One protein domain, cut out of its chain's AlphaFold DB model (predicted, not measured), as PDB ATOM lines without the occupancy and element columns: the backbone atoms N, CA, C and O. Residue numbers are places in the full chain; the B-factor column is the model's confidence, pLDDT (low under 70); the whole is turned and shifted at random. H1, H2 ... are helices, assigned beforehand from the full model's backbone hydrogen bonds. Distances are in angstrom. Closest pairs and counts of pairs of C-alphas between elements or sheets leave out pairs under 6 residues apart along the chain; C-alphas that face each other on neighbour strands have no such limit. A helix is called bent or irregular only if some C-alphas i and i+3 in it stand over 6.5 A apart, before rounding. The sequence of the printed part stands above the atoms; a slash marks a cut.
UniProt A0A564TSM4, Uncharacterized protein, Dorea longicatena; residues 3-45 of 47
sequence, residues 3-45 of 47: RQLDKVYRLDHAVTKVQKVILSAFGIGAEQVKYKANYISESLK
ATOM      1  N   ARG A   3      76.615 314.033  55.725       87.88
ATOM      2  CA  ARG A   3      77.808 314.754  56.185       87.88
ATOM      3  C   ARG A   3      78.601 313.838  57.104       87.88
ATOM      4  O   ARG A   3      78.081 313.417  58.133       87.88
ATOM      5  N   GLN A   4      79.826 313.522  56.712       85.25
ATOM      6  CA  GLN A   4      80.700 312.644  57.486       85.25
ATOM      7  C   GLN A   4      81.484 313.436  58.554       85.25
ATOM      8  O   GLN A   4      81.368 314.662  58.653       85.25
ATOM      9  N   LEU A   5      82.259 312.730  59.391       88.75
ATOM     10  CA  LEU A   5      83.029 313.323  60.499       88.75
ATOM     11  C   LEU A   5      84.112 314.305  60.026       88.75
ATOM     12  O   LEU A   5      84.462 315.234  60.746       88.75
ATOM     13  N   ASP A   6      84.584 314.152  58.791       87.19
ATOM     14  CA  ASP A   6      85.512 315.070  58.127       87.19
ATOM     15  C   ASP A   6      84.830 316.334  57.569       87.19
ATOM     16  O   ASP A   6      85.436 317.093  56.816       87.19
ATOM     17  N   LYS A   7      83.565 316.569  57.944       85.62
ATOM     18  CA  LYS A   7      82.734 317.710  57.542       85.62
ATOM     19  C   LYS A   7      82.399 317.767  56.043       85.62
ATOM     20  O   LYS A   7      81.809 318.761  55.617       85.62
ATOM     21  N   VAL A   8      82.671 316.712  55.272       87.88
ATOM     22  CA  VAL A   8      82.371 316.628  53.834       87.88
ATOM     23  C   VAL A   8      81.001 315.982  53.602       87.88
ATOM     24  O   VAL A   8      80.657 314.972  54.219       87.88
ATOM     25  N   TYR A   9      80.204 316.549  52.694       89.94
ATOM     26  CA  TYR A   9      78.985 315.923  52.182       89.94
ATOM     27  C   TYR A   9      79.322 314.957  51.054       89.94
ATOM     28  O   TYR A   9      79.843 315.358  50.014       89.94
ATOM     29  N   ARG A  10      78.943 313.692  51.227       85.75
ATOM     30  CA  ARG A  10      79.093 312.657  50.202       85.75
ATOM     31  C   ARG A  10      77.744 312.105  49.762       85.75
ATOM     32  O   ARG A  10      76.762 312.059  50.512       85.75
ATOM     33  N   LEU A  11      77.696 311.693  48.501       86.94
ATOM     34  CA  LEU A  11      76.668 310.797  47.988       86.94
ATOM     35  C   LEU A  11      77.252 309.389  48.053       86.94
ATOM     36  O   LEU A  11      77.858 308.933  47.091       86.94
ATOM     37  N   ASP A  12      77.094 308.728  49.202       80.50
ATOM     38  CA  ASP A  12      77.674 307.396  49.452       80.50
ATOM     39  C   ASP A  12      77.121 306.311  48.507       80.50
ATOM     40  O   ASP A  12      77.673 305.223  48.409       80.50
ATOM     41  N   HIS A  13      76.027 306.612  47.803       83.56
ATOM     42  CA  HIS A  13      75.406 305.739  46.815       83.56
ATOM     43  C   HIS A  13      75.146 306.496  45.511       83.56
ATOM     44  O   HIS A  13      74.875 307.703  45.506       83.56
ATOM     45  N   ALA A  14      75.179 305.761  44.399       86.44
ATOM     46  CA  ALA A  14      74.797 306.286  43.097       86.44
ATOM     47  C   ALA A  14      73.314 306.691  43.074       86.44
ATOM     48  O   ALA A  14      72.460 306.017  43.651       86.44
ATOM     49  N   VAL A  15      73.003 307.768  42.346       89.31
ATOM     50  CA  VAL A  15      71.614 308.182  42.111       89.31
ATOM     51  C   VAL A  15      70.912 307.097  41.291       89.31
ATOM     52  O   VAL A  15      71.302 306.821  40.151       89.31
ATOM     53  N   THR A  16      69.889 306.475  41.868       93.25
ATOM     54  CA  THR A  16      69.172 305.351  41.255       93.25
ATOM     55  C   THR A  16      68.317 305.804  40.072       93.25
ATOM     56  O   THR A  16      68.032 306.990  39.899       93.25
ATOM     57  N   LYS A  17      67.864 304.857  39.240       93.94
ATOM     58  CA  LYS A  17      67.004 305.159  38.082       93.94
ATOM     59  C   LYS A  17      65.726 305.905  38.492       93.94
ATOM     60  O   LYS A  17      65.381 306.894  37.858       93.94
ATOM     61  N   VAL A  18      65.079 305.478  39.578       96.25
ATOM     62  CA  VAL A  18      63.871 306.135  40.110       96.25
ATOM     63  C   VAL A  18      64.184 307.556  40.582       96.25
ATOM     64  O   VAL A  18      63.476 308.492  40.226       96.25
ATOM     65  N   GLN A  19      65.287 307.745  41.309       94.81
ATOM     66  CA  GLN A  19      65.709 309.074  41.760       94.81
ATOM     67  C   GLN A  19      66.013 310.009  40.584       94.81
ATOM     68  O   GLN A  19      65.644 311.174  40.633       94.81
ATOM     69  N   LYS A  20      66.624 309.509  39.501       95.06
ATOM     70  CA  LYS A  20      66.860 310.304  38.282       95.06
ATOM     71  C   LYS A  20      65.555 310.778  37.637       95.06
ATOM     72  O   LYS A  20      65.495 311.927  37.216       95.06
ATOM     73  N   VAL A  21      64.523 309.932  37.595       96.81
ATOM     74  CA  VAL A  21      63.196 310.309  37.073       96.81
ATOM     75  C   VAL A  21      62.575 311.409  37.932       96.81
ATOM     76  O   VAL A  21      62.153 312.432  37.399       96.81
ATOM     77  N   ILE A  22      62.600 311.251  39.258       96.44
ATOM     78  CA  ILE A  22      62.098 312.275  40.185       96.44
ATOM     79  C   ILE A  22      62.845 313.596  39.971       96.44
ATOM     80  O   ILE A  22      62.212 314.619  39.757       96.44
ATOM     81  N   LEU A  23      64.181 313.575  39.954       95.69
ATOM     82  CA  LEU A  23      64.990 314.777  39.735       95.69
ATOM     83  C   LEU A  23      64.667 315.451  38.391       95.69
ATOM     84  O   LEU A  23      64.506 316.669  38.353       95.69
ATOM     85  N   SER A  24      64.491 314.673  37.316       96.25
ATOM     86  CA  SER A  24      64.135 315.219  36.000       96.25
ATOM     87  C   SER A  24      62.769 315.906  35.974       96.25
ATOM     88  O   SER A  24      62.628 316.917  35.291       96.25
ATOM     89  N   ALA A  25      61.797 315.438  36.765       97.81
ATOM     90  CA  ALA A  25      60.494 316.094  36.891       97.81
ATOM     91  C   ALA A  25      60.603 317.502  37.508       97.81
ATOM     92  O   ALA A  25      59.754 318.351  37.261       97.81
ATOM     93  N   PHE A  26      61.675 317.765  38.261       96.81
ATOM     94  CA  PHE A  26      62.006 319.080  38.816       96.81
ATOM     95  C   PHE A  26      63.061 319.840  37.994       96.81
ATOM     96  O   PHE A  26      63.569 320.861  38.451       96.81
ATOM     97  N   GLY A  27      63.430 319.353  36.803       96.88
ATOM     98  CA  GLY A  27      64.471 319.968  35.972       96.88
ATOM     99  C   GLY A  27      65.881 319.862  36.564       96.88
ATOM    100  O   GLY A  27      66.753 320.659  36.221       96.88
ATOM    101  N   ILE A  28      66.117 318.899  37.460       96.69
ATOM    102  CA  ILE A  28      67.401 318.690  38.134       96.69
ATOM    103  C   ILE A  28      68.095 317.454  37.550       96.69
ATOM    104  O   ILE A  28      67.530 316.367  37.454       96.69
ATOM    105  N   GLY A  29      69.368 317.599  37.198       94.44
ATOM    106  CA  GLY A  29      70.246 316.509  36.795       94.44
ATOM    107  C   GLY A  29      71.004 315.901  37.976       94.44
ATOM    108  O   GLY A  29      71.395 316.593  38.916       94.44
ATOM    109  N   ALA A  30      71.304 314.602  37.902       91.75
ATOM    110  CA  ALA A  30      72.119 313.922  38.917       91.75
ATOM    111  C   ALA A  30      73.516 314.559  39.090       91.75
ATOM    112  O   ALA A  30      74.038 314.608  40.204       91.75
ATOM    113  N   GLU A  31      74.101 315.092  38.013       91.88
ATOM    114  CA  GLU A  31      75.384 315.804  38.066       91.88
ATOM    115  C   GLU A  31      75.283 317.135  38.822       91.88
ATOM    116  O   GLU A  31      76.180 317.470  39.595       91.88
ATOM    117  N   GLN A  32      74.160 317.855  38.708       93.81
ATOM    118  CA  GLN A  32      73.922 319.068  39.502       93.81
ATOM    119  C   GLN A  32      73.840 318.745  40.998       93.81
ATOM    120  O   GLN A  32      74.367 319.497  41.818       93.81
ATOM    121  N   VAL A  33      73.241 317.605  41.365       91.62
ATOM    122  CA  VAL A  33      73.177 317.145  42.763       91.62
ATOM    123  C   VAL A  33      74.578 316.851  43.310       91.62
ATOM    124  O   VAL A  33      74.903 317.290  44.413       91.62
ATOM    125  N   LYS A  34      75.434 316.166  42.537       90.38
ATOM    126  CA  LYS A  34      76.840 315.924  42.916       90.38
ATOM    127  C   LYS A  34      77.620 317.229  43.062       90.38
ATOM    128  O   LYS A  34      78.277 317.438  44.078       90.38
ATOM    129  N   TYR A  35      77.510 318.120  42.076       92.75
ATOM    130  CA  TYR A  35      78.160 319.427  42.111       92.75
ATOM    131  C   TYR A  35      77.754 320.217  43.359       92.75
ATOM    132  O   TYR A  35      78.609 320.739  44.074       92.75
ATOM    133  N   LYS A  36      76.452 320.259  43.671       92.06
ATOM    134  CA  LYS A  36      75.949 320.997  44.829       92.06
ATOM    135  C   LYS A  36      76.425 320.395  46.153       92.06
ATOM    136  O   LYS A  36      76.753 321.155  47.058       92.06
ATOM    137  N   ALA A  37      76.523 319.068  46.260       90.06
ATOM    138  CA  ALA A  37      77.082 318.408  47.443       90.06
ATOM    139  C   ALA A  37      78.550 318.813  47.689       90.06
ATOM    140  O   ALA A  37      78.917 319.162  48.814       90.06
ATOM    141  N   ASN A  38      79.367 318.858  46.632       89.31
ATOM    142  CA  ASN A  38      80.752 319.329  46.725       89.31
ATOM    143  C   ASN A  38      80.820 320.813  47.106       89.31
ATOM    144  O   ASN A  38      81.560 321.183  48.012       89.31
ATOM    145  N   TYR A  39      79.997 321.653  46.474       92.25
ATOM    146  CA  TYR A  39      79.921 323.080  46.786       92.25
ATOM    147  C   TYR A  39      79.580 323.337  48.261       92.25
ATOM    148  O   TYR A  39      80.226 324.152  48.913       92.25
ATOM    149  N   ILE A  40      78.587 322.625  48.808       91.44
ATOM    150  CA  ILE A  40      78.214 322.745  50.224       91.44
ATOM    151  C   ILE A  40      79.380 322.306  51.120       91.44
ATOM    152  O   ILE A  40      79.658 322.970  52.116       91.44
ATOM    153  N   SER A  41      80.076 321.224  50.761       90.12
ATOM    154  CA  SER A  41      81.242 320.742  51.513       90.12
ATOM    155  C   SER A  41      82.322 321.812  51.620       90.12
ATOM    156  O   SER A  41      82.747 322.129  52.726       90.12
ATOM    157  N   GLU A  42      82.708 322.419  50.497       89.81
ATOM    158  CA  GLU A  42      83.709 323.490  50.479       89.81
ATOM    159  C   GLU A  42      83.217 324.734  51.230       89.81
ATOM    160  O   GLU A  42      83.947 325.296  52.044       89.81
ATOM    161  N   SER A  43      81.947 325.113  51.058       91.56
ATOM    162  CA  SER A  43      81.362 326.262  51.758       91.56
ATOM    163  C   SER A  43      81.312 326.095  53.284       91.56
ATOM    164  O   SER A  43      81.248 327.101  53.994       91.56
ATOM    165  N   LEU A  44      81.303 324.863  53.802       88.44
ATOM    166  CA  LEU A  44      81.259 324.571  55.241       88.44
ATOM    167  C   LEU A  44      82.594 324.069  55.812       88.44
ATOM    168  O   LEU A  44      82.677 323.814  57.012       88.44
ATOM    169  N   LYS A  45      83.638 323.939  54.986       81.44
ATOM    170  CA  LYS A  45      84.947 323.374  55.358       81.44
ATOM    171  C   LYS A  45      85.719 324.213  56.385       81.44
ATOM    172  O   LYS A  45      86.606 323.690  57.049       81.44
TER     173      LYS A  45
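AT A GLANCE: This is residues 3 to 45 of the 47 residues of an uncharacterized protein of Dorea longicatena (UniProt A0A564TSM4). The domain is a narrow U: the long helix H2 makes one side, the short helix H1 stands across one end of it to form a corner, and the unnamed stretch of residues 3 to 16 runs beside H2 as the other side, from near the last turns of H2 to the start of H1. At the open end of the U, residues 3 to 7 turn in a small loop. The printed part has 43 residues with two named helices, H1 then H2 along the chain, and no named strand; the class is all helix. The whole is loose, with a radius of gyration of the C-alphas of 11.6 A, and elongated, spanning 31 by 18 by 11 A.

HOW THE PARTS SIT: H2, residues 30 to 44, is the longest helix. H1, residues 17 to 25, is close to it but not clearly touching, with 2 pairs of C-alphas within 8 A. Their closest C-alphas are those of Lys 20 and Ala 30, 6.4 A apart. Their lines are about perpendicular, at 83 degrees, and their centres lie 17.9 A apart. A tight link of four residues, 26 to 29, joins them. In H1 and H2 every O i to N i+4 pair is within hydrogen-bond range.

IN THESE COORDINATES: H2 has 15 residues and measures 21.5 A from C-alpha 30 at (72.119, 313.922, 38.917) to C-alpha 44 at (81.259, 324.571, 55.241). H1 has 9 residues and measures 12.8 A, beginning with C-alpha 17 at (67.004, 305.159, 38.082). Neither helix is bent.

THE WHOLE: The two C-alphas farthest apart are those of Asp 6 and Ala 25, at 32.8 A, while the first and last printed C-alphas, of Arg 3 and Lys 45, are 11.2 A apart. The C-alphas of residues 3 to 16 lie 6 to 17 A from the mean of the C-alphas. The printed part has no cut. Its mean pLDDT is 91.0, and no printed residue is under 70.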